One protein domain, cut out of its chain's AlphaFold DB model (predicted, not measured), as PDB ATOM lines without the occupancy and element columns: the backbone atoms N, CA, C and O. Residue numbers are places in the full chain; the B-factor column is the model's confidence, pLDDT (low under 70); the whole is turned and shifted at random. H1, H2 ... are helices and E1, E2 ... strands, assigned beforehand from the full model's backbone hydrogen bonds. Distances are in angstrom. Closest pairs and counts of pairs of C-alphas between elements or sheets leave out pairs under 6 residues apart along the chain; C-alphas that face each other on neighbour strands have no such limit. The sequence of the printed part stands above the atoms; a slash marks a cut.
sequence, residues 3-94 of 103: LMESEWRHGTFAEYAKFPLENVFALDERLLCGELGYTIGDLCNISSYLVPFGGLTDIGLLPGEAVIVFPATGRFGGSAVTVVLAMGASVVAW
ATOM      1  N   LEU A   3     267.876 281.992 149.263       84.38
ATOM      2  CA  LEU A   3     268.471 280.650 149.199       84.38
ATOM      3  C   LEU A   3     268.100 279.759 150.394       84.38
ATOM      4  O   LEU A   3     267.887 278.569 150.209       84.38
ATOM      5  N   MET A   4     267.959 280.316 151.600       83.56
ATOM      6  CA  MET A   4     267.590 279.537 152.796       83.56
ATOM      7  C   MET A   4     266.106 279.164 152.823       83.56
ATOM      8  O   MET A   4     265.706 278.258 153.544       83.56
ATOM      9  N   GLU A   5     265.272 279.870 152.060       85.19
ATOM     10  CA  GLU A   5     263.832 279.611 151.987       85.19
ATOM     11  C   GLU A   5     263.483 278.536 150.946       85.19
ATOM     12  O   GLU A   5     262.488 277.830 151.125       85.19
ATOM     13  N   SER A   6     264.309 278.378 149.901       85.19
ATOM     14  CA  SER A   6     264.142 277.347 148.869       85.19
ATOM     15  C   SER A   6     265.297 276.341 148.854       85.19
ATOM     16  O   SER A   6     265.153 275.231 149.364       85.19
ATOM     17  N   GLU A   7     266.447 276.719 148.297       87.25
ATOM     18  CA  GLU A   7     267.497 275.783 147.885       87.25
ATOM     19  C   GLU A   7     268.183 275.082 149.059       87.25
ATOM     20  O   GLU A   7     268.493 273.897 148.956       87.25
ATOM     21  N   TRP A   8     268.413 275.794 150.163       86.19
ATOM     22  CA  TRP A   8     269.158 275.328 151.344       86.19
ATOM     23  C   TRP A   8     268.284 275.336 152.600       86.19
ATOM     24  O   TRP A   8     268.759 275.534 153.718       86.19
ATOM     25  N   ARG A   9     266.975 275.138 152.416       87.69
ATOM     26  CA  ARG A   9     266.010 275.073 153.519       87.69
ATOM     27  C   ARG A   9     266.227 273.858 154.423       87.69
ATOM     28  O   ARG A   9     265.881 273.895 155.602       87.69
ATOM     29  N   HIS A  10     266.739 272.766 153.861       90.38
ATOM     30  CA  HIS A  10     266.895 271.491 154.552       90.38
ATOM     31  C   HIS A  10     268.318 271.325 155.088       90.38
ATOM     32  O   HIS A  10     269.287 271.634 154.400       90.38
ATOM     33  N   GLY A  11     268.432 270.835 156.326       88.56
ATOM     34  CA  GLY A  11     269.716 270.528 156.957       88.56
ATOM     35  C   GLY A  11     270.280 269.163 156.552       88.56
ATOM     36  O   GLY A  11     269.729 268.466 155.706       88.56
ATOM     37  N   THR A  12     271.370 268.762 157.207       91.00
ATOM     38  CA  THR A  12     272.127 267.531 156.906       91.00
ATOM     39  C   THR A  12     271.638 266.279 157.615       91.00
ATOM     40  O   THR A  12     272.194 265.209 157.392       91.00
ATOM     41  N   PHE A  13     270.628 266.373 158.482       92.06
ATOM     42  CA  PHE A  13     270.127 265.203 159.205       92.06
ATOM     43  C   PHE A  13     269.103 264.425 158.361       92.06
ATOM     44  O   PHE A  13     267.938 264.291 158.729       92.06
ATOM     45  N   ALA A  14     269.543 263.979 157.188       93.19
ATOM     46  CA  ALA A  14     268.782 263.230 156.196       93.19
ATOM     47  C   ALA A  14     269.750 262.393 155.343       93.19
ATOM     48  O   ALA A  14     270.943 262.687 155.297       93.19
ATOM     49  N   GLU A  15     269.244 261.379 154.642       94.12
ATOM     50  CA  GLU A  15     270.061 260.548 153.739       94.12
ATOM     51  C   GLU A  15     270.606 261.338 152.539       94.12
ATOM     52  O   GLU A  15     271.672 261.026 152.015       94.12
ATOM     53  N   TYR A  16     269.892 262.389 152.129       92.88
ATOM     54  CA  TYR A  16     270.286 263.284 151.048       92.88
ATOM     55  C   TYR A  16     270.128 264.734 151.492       92.88
ATOM     56  O   TYR A  16     269.130 265.101 152.115       92.88
ATOM     57  N   ALA A  17     271.092 265.570 151.124       91.50
ATOM     58  CA  ALA A  17     271.066 266.997 151.398       91.50
ATOM     59  C   ALA A  17     271.519 267.783 150.166       91.50
ATOM     60  O   ALA A  17     272.404 267.358 149.423       91.50
ATOM     61  N   LYS A  18     270.890 268.937 149.945       91.56
ATOM     62  CA  LYS A  18     271.209 269.826 148.831       91.56
ATOM     63  C   LYS A  18     272.227 270.862 149.285       91.56
ATOM     64  O   LYS A  18     271.972 271.588 150.241       91.56
ATOM     65  N   PHE A  19     273.346 270.943 148.572       89.62
ATOM     66  CA  PHE A  19     274.431 271.871 148.871       89.62
ATOM     67  C   PHE A  19     274.852 272.683 147.641       89.62
ATOM     68  O   PHE A  19     274.768 272.174 146.521       89.62
ATOM     69  N   PRO A  20     275.307 273.932 147.839       90.19
ATOM     70  CA  PRO A  20     276.052 274.672 146.823       90.19
ATOM     71  C   PRO A  20     277.301 273.901 146.401       90.19
ATOM     72  O   PRO A  20     278.080 273.484 147.260       90.19
ATOM     73  N   LEU A  21     277.504 273.739 145.092       91.50
ATOM     74  CA  LEU A  21     278.637 272.985 144.552       91.50
ATOM     75  C   LEU A  21     279.977 273.630 144.934       91.50
ATOM     76  O   LEU A  21     280.944 272.923 145.188       91.50
ATOM     77  N   GLU A  22     280.011 274.957 145.052       92.31
ATOM     78  CA  GLU A  22     281.173 275.726 145.500       92.31
ATOM     79  C   GLU A  22     281.636 275.383 146.929       92.31
ATOM     80  O   GLU A  22     282.786 275.648 147.269       92.31
ATOM     81  N   ASN A  23     280.774 274.757 147.743       89.19
ATOM     82  CA  ASN A  23     281.089 274.332 149.111       89.19
ATOM     83  C   ASN A  23     281.295 272.810 149.239       89.19
ATOM     84  O   ASN A  23     281.460 272.313 150.356       89.19
ATOM     85  N   VAL A  24     281.253 272.058 148.135       92.75
ATOM     86  CA  VAL A  24     281.451 270.602 148.134       92.75
ATOM     87  C   VAL A  24     282.878 270.290 147.696       92.75
ATOM     88  O   VAL A  24     283.238 270.458 146.533       92.75
ATOM     89  N   PHE A  25     283.686 269.797 148.632       93.12
ATOM     90  CA  PHE A  25     285.090 269.454 148.403       93.12
ATOM     91  C   PHE A  25     285.284 267.939 148.439       93.12
ATOM     92  O   PHE A  25     284.819 267.270 149.364       93.12
ATOM     93  N   ALA A  26     285.979 267.396 147.437       94.12
ATOM     94  CA  ALA A  26     286.345 265.985 147.414       94.12
ATOM     95  C   ALA A  26     287.439 265.708 148.455       94.12
ATOM     96  O   ALA A  26     288.451 266.406 148.499       94.12
ATOM     97  N   LEU A  27     287.229 264.681 149.276       93.75
ATOM     98  CA  LEU A  27     288.201 264.209 150.257       93.75
ATOM     99  C   LEU A  27     288.902 262.950 149.731       93.75
ATOM    100  O   LEU A  27     288.265 262.104 149.104       93.75
ATOM    101  N   ASP A  28     290.205 262.822 149.990       96.50
ATOM    102  CA  ASP A  28     290.974 261.627 149.622       96.50
ATOM    103  C   ASP A  28     290.722 260.505 150.640       96.50
ATOM    104  O   ASP A  28     291.315 260.474 151.720       96.50
ATOM    105  N   GLU A  29     289.822 259.583 150.300       95.81
ATOM    106  CA  GLU A  29     289.456 258.449 151.154       95.81
ATOM    107  C   GLU A  29     290.630 257.489 151.403       95.81
ATOM    108  O   GLU A  29     290.776 256.962 152.509       95.81
ATOM    109  N   ARG A  30     291.509 257.291 150.409       97.31
ATOM    110  CA  ARG A  30     292.664 256.390 150.533       97.31
ATOM    111  C   ARG A  30     293.633 256.916 151.585       97.31
ATOM    112  O   ARG A  30     294.104 256.148 152.419       97.31
ATOM    113  N   LEU A  31     293.898 258.218 151.556       97.56
ATOM    114  CA  LEU A  31     294.746 258.870 152.545       97.56
ATOM    115  C   LEU A  31     294.058 258.934 153.915       97.56
ATOM    116  O   LEU A  31     294.619 258.471 154.905       97.56
ATOM    117  N   LEU A  32     292.851 259.503 153.986       96.56
ATOM    118  CA  LEU A  32     292.203 259.823 155.260       96.56
ATOM    119  C   LEU A  32     291.744 258.574 156.015       96.56
ATOM    120  O   LEU A  32     292.027 258.446 157.202       96.56
ATOM    121  N   CYS A  33     291.058 257.653 155.341       96.50
ATOM    122  CA  CYS A  33     290.515 256.453 155.974       96.50
ATOM    123  C   CYS A  33     291.506 255.283 155.922       96.50
ATOM    124  O   CYS A  33     291.543 254.471 156.844       96.50
ATOM    125  N   GLY A  34     292.308 255.186 154.857       96.94
ATOM    126  CA  GLY A  34     293.262 254.091 154.667       96.94
ATOM    127  C   GLY A  34     294.575 254.291 155.421       96.94
ATOM    128  O   GLY A  34     294.913 253.500 156.295       96.94
ATOM    129  N   GLU A  35     295.328 255.337 155.076       97.88
ATOM    130  CA  GLU A  35     296.665 255.577 155.640       97.88
ATOM    131  C   GLU A  35     296.603 256.218 157.039       97.88
ATOM    132  O   GLU A  35     297.355 255.824 157.930       97.88
ATOM    133  N   LEU A  36     295.696 257.179 157.246       96.62
ATOM    134  CA  LEU A  36     295.548 257.913 158.511       96.62
ATOM    135  C   LEU A  36     294.506 257.302 159.464       96.62
ATOM    136  O   LEU A  36     294.475 257.662 160.639       96.62
ATOM    137  N   GLY A  37     293.682 256.365 158.984       97.12
ATOM    138  CA  GLY A  37     292.755 255.595 159.818       97.12
ATOM    139  C   GLY A  37     291.557 256.372 160.375       97.12
ATOM    140  O   GLY A  37     290.944 255.913 161.338       97.12
ATOM    141  N   TYR A  38     291.211 257.534 159.814       96.62
ATOM    142  CA  TYR A  38     290.036 258.293 160.245       96.62
ATOM    143  C   TYR A  38     288.739 257.571 159.888       96.62
ATOM    144  O   TYR A  38     288.576 257.032 158.794       96.62
ATOM    145  N   THR A  39     287.769 257.617 160.797       96.62
ATOM    146  CA  THR A  39     286.409 257.171 160.500       96.62
ATOM    147  C   THR A  39     285.617 258.288 159.823       96.62
ATOM    148  O   THR A  39     285.905 259.473 159.994       96.62
ATOM    149  N   ILE A  40     284.536 257.939 159.118       92.62
ATOM    150  CA  ILE A  40     283.592 258.937 158.582       92.62
ATOM    151  C   ILE A  40     283.062 259.860 159.696       92.62
ATOM    152  O   ILE A  40     282.872 261.055 159.475       92.62
ATOM    153  N   GLY A  41     282.871 259.329 160.910       92.94
ATOM    154  CA  GLY A  41     282.465 260.113 162.077       92.94
ATOM    155  C   GLY A  41     283.490 261.177 162.476       92.94
ATOM    156  O   GLY A  41     283.102 262.300 162.795       92.94
ATOM    157  N   ASP A  42     284.784 260.864 162.391       93.81
ATOM    158  CA  ASP A  42     285.857 261.832 162.650       93.81
ATOM    159  C   ASP A  42     285.864 262.939 161.592       93.81
ATOM    160  O   ASP A  42     285.970 264.122 161.922       93.81
ATOM    161  N   LEU A  43     285.665 262.577 160.320       94.25
ATOM    162  CA  LEU A  43     285.628 263.531 159.208       94.25
ATOM    163  C   LEU A  43     284.454 264.518 159.317       94.25
ATOM    164  O   LEU A  43     284.586 265.682 158.933       94.25
ATOM    165  N   CYS A  44     283.330 264.127 159.926       92.25
ATOM    166  CA  CYS A  44     282.218 265.045 160.201       92.25
ATOM    167  C   CYS A  44     282.620 266.244 161.093       92.25
ATOM    168  O   CYS A  44     281.970 267.298 161.048       92.25
ATOM    169  N   ASN A  45     283.710 266.134 161.865       91.69
ATOM    170  CA  ASN A  45     284.216 267.230 162.692       91.69
ATOM    171  C   ASN A  45     284.954 268.322 161.907       91.69
ATOM    172  O   ASN A  45     285.133 269.406 162.466       91.69
ATOM    173  N   ILE A  46     285.299 268.110 160.628       93.88
ATOM    174  CA  ILE A  46     285.977 269.104 159.765       93.88
ATOM    175  C   ILE A  46     285.279 270.468 159.823       93.88
ATOM    176  O   ILE A  46     285.924 271.494 160.034       93.88
ATOM    177  N   SER A  47     283.945 270.479 159.739       91.56
ATOM    178  CA  SER A  47     283.130 271.700 159.835       91.56
ATOM    179  C   SER A  47     283.391 272.514 161.112       91.56
ATOM    180  O   SER A  47     283.384 273.743 161.079       91.56
ATOM    181  N   SER A  48     283.663 271.843 162.234       95.12
ATOM    182  CA  SER A  48     283.940 272.486 163.524       95.12
ATOM    183  C   SER A  48     285.346 273.090 163.578       95.12
ATOM    184  O   SER A  48     285.532 274.081 164.278       95.12
ATOM    185  N   TYR A  49     286.313 272.532 162.837       96.56
ATOM    186  CA  TYR A  49     287.682 273.055 162.729       96.56
ATOM    187  C   TYR A  49     287.799 274.221 161.738       96.56
ATOM    188  O   TYR A  49     288.575 275.144 161.971       96.56
ATOM    189  N   LEU A  50     286.996 274.232 160.670       95.75
ATOM    190  CA  LEU A  50     287.034 275.298 159.659       95.75
ATOM    191  C   LEU A  50     286.612 276.666 160.213       95.75
ATOM    192  O   LEU A  50     287.177 277.683 159.819       95.75
ATOM    193  N   VAL A  51     285.662 276.700 161.155       95.25
ATOM    194  CA  VAL A  51     285.211 277.947 161.797       95.25
ATOM    195  C   VAL A  51     286.359 278.680 162.512       95.25
ATOM    196  O   VAL A  51     286.624 279.832 162.166       95.25
ATOM    197  N   PRO A  52     287.075 278.068 163.478       96.44
ATOM    198  CA  PRO A  52     288.210 278.723 164.112       96.44
ATOM    199  C   PRO A  52     289.390 278.906 163.159       96.44
ATOM    200  O   PRO A  52     290.045 279.936 163.244       96.44
ATOM    201  N   PHE A  53     289.642 277.982 162.224       97.06
ATOM    202  CA  PHE A  53     290.703 278.161 161.227       97.06
ATOM    203  C   PHE A  53     290.519 279.444 160.405       97.06
ATOM    204  O   PHE A  53     291.478 280.193 160.225       97.06
ATOM    205  N   GLY A  54     289.288 279.737 159.972       96.81
ATOM    206  CA  GLY A  54     288.972 280.979 159.270       96.81
ATOM    207  C   GLY A  54     289.274 282.218 160.114       96.81
ATOM    208  O   GLY A  54     289.972 283.110 159.651       96.81
ATOM    209  N   GLY A  55     288.826 282.243 161.373       95.88
ATOM    210  CA  GLY A  55     289.084 283.374 162.273       95.88
ATOM    211  C   GLY A  55     290.565 283.563 162.621       95.88
ATOM    212  O   GLY A  55     291.045 284.690 162.658       95.88
ATOM    213  N   LEU A  56     291.304 282.473 162.844       96.94
ATOM    214  CA  LEU A  56     292.738 282.515 163.155       96.94
ATOM    215  C   LEU A  56     293.578 282.957 161.950       96.94
ATOM    216  O   LEU A  56     294.561 283.675 162.109       96.94
ATOM    217  N   THR A  57     293.169 282.555 160.747       97.00
ATOM    218  CA  THR A  57     293.808 282.996 159.503       97.00
ATOM    219  C   THR A  57     293.513 284.469 159.220       97.00
ATOM    220  O   THR A  57     294.412 285.192 158.803       97.00
ATOM    221  N   ASP A  58     292.289 284.933 159.488       97.44
ATOM    222  CA  ASP A  58     291.878 286.334 159.300       97.44
ATOM    223  C   ASP A  58     292.672 287.303 160.193       97.44
ATOM    224  O   ASP A  58     293.073 288.377 159.749       97.44
ATOM    225  N   ILE A  59     292.995 286.892 161.426       96.06
ATOM    226  CA  ILE A  59     293.887 287.661 162.315       96.06
ATOM    227  C   ILE A  59     295.379 287.467 162.005       96.06
ATOM    228  O   ILE A  59     296.216 288.071 162.673       96.06
ATOM    229  N   GLY A  60     295.719 286.630 161.022       96.44
ATOM    230  CA  GLY A  60     297.094 286.397 160.594       96.44
ATOM    231  C   GLY A  60     297.954 285.629 161.596       96.44
ATOM    232  O   GLY A  60     299.142 285.917 161.678       96.44
ATOM    233  N   LEU A  61     297.384 284.671 162.342       97.12
ATOM    234  CA  LEU A  61     298.144 283.862 163.301       97.12
ATOM    235  C   LEU A  61     299.308 283.134 162.612       97.12
ATOM    236  O   LEU A  61     299.097 282.333 161.696       97.12
ATOM    237  N   LEU A  62     300.525 283.363 163.102       97.19
ATOM    238  CA  LEU A  62     301.744 282.728 162.611       97.19
ATOM    239  C   LEU A  62     302.227 281.601 163.542       97.19
ATOM    240  O   LEU A  62     301.967 281.617 164.751       97.19
ATOM    241  N   PRO A  63     302.984 280.622 163.013       97.31
ATOM    242  CA  PRO A  63     303.653 279.627 163.843       97.31
ATOM    243  C   PRO A  63     304.559 280.286 164.893       97.31
ATOM    244  O   PRO A  63     305.277 281.242 164.600       97.31
ATOM    245  N   GLY A  64     304.555 279.755 166.114       96.69
ATOM    246  CA  GLY A  64     305.321 280.282 167.248       96.69
ATOM    247  C   GLY A  64     304.636 281.404 168.036       96.69
ATOM    248  O   GLY A  64     305.091 281.722 169.134       96.69
ATOM    249  N   GLU A  65     303.533 281.967 167.541       97.25
ATOM    250  CA  GLU A  65     302.724 282.920 168.308       97.25
ATOM    251  C   GLU A  65     301.869 282.216 169.371       97.25
ATOM    252  O   GLU A  65     301.754 280.988 169.399       97.25
ATOM    253  N   ALA A  66     301.270 282.995 170.275       96.25
ATOM    254  CA  ALA A  66     300.430 282.479 171.349       96.25
ATOM    255  C   ALA A  66     299.045 283.131 171.347       96.25
ATOM    256  O   ALA A  66     298.926 284.352 171.257       96.25
ATOM    257  N   VAL A  67     297.997 282.321 171.520       96.00
ATOM    258  CA  VAL A  67     296.608 282.795 171.609       96.00
ATOM    259  C   VAL A  67     295.887 282.225 172.825       96.00
ATOM    260  O   VAL A  67     296.162 281.118 173.292       96.00
ATOM    261  N   ILE A  68     294.928 282.989 173.342       95.81
ATOM    262  CA  ILE A  68     294.034 282.542 174.410       95.81
ATOM    263  C   ILE A  68     292.731 282.070 173.770       95.81
ATOM    264  O   ILE A  68     292.096 282.818 173.028       95.81
ATOM    265  N   VAL A  69     292.302 280.850 174.096       95.31
ATOM    266  CA  VAL A  69     291.006 280.315 173.661       95.31
ATOM    267  C   VAL A  69     290.069 280.230 174.860       95.31
ATOM    268  O   VAL A  69     290.320 279.501 175.819       95.31
ATOM    269  N   PHE A  70     288.950 280.950 174.781       93.44
ATOM    270  CA  PHE A  70     287.881 280.917 175.774       93.44
ATOM    271  C   PHE A  70     286.503 280.984 175.095       93.44
ATOM    272  O   PHE A  70     286.283 281.883 174.284       93.44
ATOM    273  N   PRO A  71     285.539 280.110 175.442       93.00
ATOM    274  CA  PRO A  71     285.667 278.919 176.284       93.00
ATOM    275  C   PRO A  71     286.290 277.738 175.519       93.00
ATOM    276  O   PRO A  71     285.772 277.331 174.484       93.00
ATOM    277  N   ALA A  72     287.350 277.132 176.058       91.94
ATOM    278  CA  ALA A  72     288.139 276.110 175.357       91.94
ATOM    279  C   ALA A  72     287.492 274.717 175.251       91.94
ATOM    280  O   ALA A  72     287.929 273.910 174.445       91.94
ATOM    281  N   THR A  73     286.458 274.405 176.036       90.56
ATOM    282  CA  THR A  73     285.879 273.044 176.099       90.56
ATOM    283  C   THR A  73     284.604 272.853 175.272       90.56
ATOM    284  O   THR A  73     284.044 271.761 175.240       90.56
ATOM    285  N   GLY A  74     284.101 273.905 174.616       90.62
ATOM    286  CA  GLY A  74     282.934 273.806 173.730       90.62
ATOM    287  C   GLY A  74     283.285 273.207 172.364       90.62
ATOM    288  O   GLY A  74     284.457 273.079 172.034       90.62
ATOM    289  N   ARG A  75     282.275 272.924 171.527       91.50
ATOM    290  CA  ARG A  75     282.472 272.368 170.169       91.50
ATOM    291  C   ARG A  75     283.506 273.152 169.352       91.50
ATOM    292  O   ARG A  75     284.471 272.574 168.881       91.50
ATOM    293  N   PHE A  76     283.329 274.467 169.230       94.00
ATOM    294  CA  PHE A  76     284.266 275.316 168.484       94.00
ATOM    295  C   PHE A  76     285.521 275.674 169.279       94.00
ATOM    296  O   PHE A  76     286.581 275.822 168.688       94.00
ATOM    297  N   GLY A  77     285.423 275.786 170.606       93.94
ATOM    298  CA  GLY A  77     286.571 276.089 171.462       93.94
ATOM    299  C   GLY A  77     287.611 274.972 171.460       93.94
ATOM    300  O   GLY A  77     288.789 275.238 171.253       93.94
ATOM    301  N   GLY A  78     287.168 273.722 171.603       94.12
ATOM    302  CA  GLY A  78     288.042 272.553 171.536       94.12
ATOM    303  C   GLY A  78     288.656 272.411 170.149       94.12
ATOM    304  O   GLY A  78     289.864 272.236 170.023       94.12
ATOM    305  N   SER A  79     287.847 272.607 169.100       96.19
ATOM    306  CA  SER A  79     288.350 272.669 167.728       96.19
ATOM    307  C   SER A  79     289.377 273.783 167.519       96.19
ATOM    308  O   SER A  79     290.370 273.556 166.838       96.19
ATOM    309  N   ALA A  80     289.189 274.961 168.121       96.50
ATOM    310  CA  ALA A  80     290.143 276.060 168.030       96.50
ATOM    311  C   ALA A  80     291.483 275.693 168.671       96.50
ATOM    312  O   ALA A  80     292.518 275.913 168.056       96.50
ATOM    313  N   VAL A  81     291.472 275.067 169.853       96.31
ATOM    314  CA  VAL A  81     292.692 274.559 170.505       96.31
ATOM    315  C   VAL A  81     293.443 273.599 169.576       96.31
ATOM    316  O   VAL A  81     294.645 273.764 169.380       96.31
ATOM    317  N   THR A  82     292.747 272.642 168.952       96.19
ATOM    318  CA  THR A  82     293.361 271.710 167.991       96.19
ATOM    319  C   THR A  82     293.960 272.436 166.786       96.19
ATOM    320  O   THR A  82     295.082 272.131 166.390       96.19
ATOM    321  N   VAL A  83     293.242 273.407 166.214       97.31
ATOM    322  CA  VAL A  83     293.701 274.155 165.036       97.31
ATOM    323  C   VAL A  83     294.919 275.019 165.356       97.31
ATOM    324  O   VAL A  83     295.869 275.009 164.583       97.31
ATOM    325  N   VAL A  84     294.944 275.709 166.500       97.69
ATOM    326  CA  VAL A  84     296.101 276.521 166.921       97.69
ATOM    327  C   VAL A  84     297.364 275.663 167.008       97.69
ATOM    328  O   VAL A  84     298.403 276.038 166.468       97.69
ATOM    329  N   LEU A  85     297.255 274.482 167.627       97.31
ATOM    330  CA  LEU A  85     298.368 273.536 167.721       97.31
ATOM    331  C   LEU A  85     298.797 273.026 166.338       97.31
ATOM    332  O   LEU A  85     299.990 272.962 166.051       97.31
ATOM    333  N   ALA A  86     297.840 272.710 165.458       96.69
ATOM    334  CA  ALA A  86     298.119 272.265 164.093       96.69
ATOM    335  C   ALA A  86     298.780 273.355 163.225       96.69
ATOM    336  O   ALA A  86     299.581 273.038 162.351       96.69
ATOM    337  N   MET A  87     298.491 274.633 163.489       97.31
ATOM    338  CA  MET A  87     299.142 275.783 162.849       97.31
ATOM    339  C   MET A  87     300.551 276.069 163.406       97.31
ATOM    340  O   MET A  87     301.228 276.970 162.922       97.31
ATOM    341  N   GLY A  88     301.014 275.314 164.410       97.25
ATOM    342  CA  GLY A  88     302.332 275.494 165.023       97.25
ATOM    343  C   GLY A  88     302.401 276.644 166.031       97.25
ATOM    344  O   GLY A  88     303.495 277.113 166.344       97.25
ATOM    345  N   ALA A  89     301.259 277.114 166.531       97.69
ATOM    346  CA  ALA A  89     301.164 278.147 167.557       97.69
ATOM    347  C   ALA A  89     300.892 277.540 168.947       97.69
ATOM    348  O   ALA A  89     300.513 276.376 169.096       97.69
ATOM    349  N   SER A  90     301.097 278.342 169.990       97.44
ATOM    350  CA  SER A  90     300.830 277.978 171.382       97.44
ATOM    351  C   SER A  90     299.450 278.458 171.823       97.44
ATOM    352  O   SER A  90     298.977 279.518 171.414       97.44
ATOM    353  N   VAL A  91     298.802 277.699 172.705       96.44
ATOM    354  CA  VAL A  91     297.455 278.017 173.186       96.44
ATOM    355  C   VAL A  91     297.371 277.988 174.702       96.44
ATOM    356  O   VAL A  91     297.782 277.025 175.345       96.44
ATOM    357  N   VAL A  92     296.771 279.032 175.272       96.00
ATOM    358  CA  VAL A  92     296.289 279.026 176.655       96.00
ATOM    359  C   VAL A  92     294.794 278.727 176.620       96.00
ATOM    360  O   VAL A  92     293.979 279.563 176.225       96.00
ATOM    361  N   ALA A  93     294.433 277.502 176.998       94.19
ATOM    362  CA  ALA A  93     293.056 277.031 176.996       94.19
ATOM    363  C   ALA A  93     292.369 277.367 178.326       94.19
ATOM    364  O   ALA A  93     292.768 276.862 179.374       94.19
ATOM    365  N   TRP A  94     291.312 278.186 178.291       92.00
ATOM    366  CA  TRP A  94     290.541 278.524 179.491       92.00
ATOM    367  C   TRP A  94     289.134 277.906 179.452       92.00
ATOM    368  O   TRP A  94     288.354 278.182 178.530       92.00
TER     369      TRP A  94
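Overview. This is residues 3 to 94 of the 103 residues of the protein "Isopropanol dehydrogenase protein" of Rutstroemia sp. NJR-2017a WRK4 (UniProt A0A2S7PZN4). A small head, in which a two-strand parallel sheet, E1 and E2, packs on H4 and H4 packs on H3, stands at one end of a loose, open chain. From H3 the chain leads back through H2 to H1, away from the sheet, and residues 3 to 28, with no named element, make a long tail, of which residues 21 to 26 stand free. The printed part has 92 residues, with the elements H1, H2, H3, E1, H4, E2 in chain order; the class is mostly helix, with 44 residues, under half, in named elements. The whole is loose, with a radius of gyration of the C-alphas of 15.9 A and spans of 42 by 37 by 23 A.

Arrangement. E1, residues 66 to 69, and E2, residues 90 to 93, are parallel neighbours at 24 degrees; N 67 and O 90 are 3.0 A apart and N 92 and O 67 are 2.9 A apart, both within hydrogen-bond range. With H4, residues 75 to 86, between them they form a strand-helix-strand unit, two parallel neighbour strands joined through a helix, with a right-handed crossover. The closest C-alphas of H4 and E2, Val 81 and Val 91, are 6.5 A apart. H3, residues 46 to 58, touches H4 at a steep tilt of 63 degrees, the same way; their closest C-alphas, Tyr 49 and Ser 79, are 5.1 A apart. H2, residues 40 to 43, and H3 meet only through their link. H1, residues 29 to 35, is close to H2 but not clearly touching, the closest C-alphas, Cys 33 and Ile 40, being 7.8 A apart; H1 and H3 are apart. Every O i to N i+4 pair is within hydrogen-bond range in H1 and H4, 7 of 9 are in H3, and H2 is too short for such a pair.

Along the chain. E1 is 9.9 A long and E2 9.6 A, ending at C-alpha 93 (293.056, 277.031, 176.996). H4 is 16.8 A long and H3 18.2 A, from C-alpha 46 (285.977, 269.104, 159.765). H2 is 5.1 A and H1 9.0 A, from C-alpha 29 (289.456, 258.449, 151.154).

Size, cuts and confidence. The C-alphas farthest apart, Ser 6 and Gly 64, are 45.2 A apart. The printed part has no cut, no link between named elements is long, and no printed residue is under 70 in pLDDT.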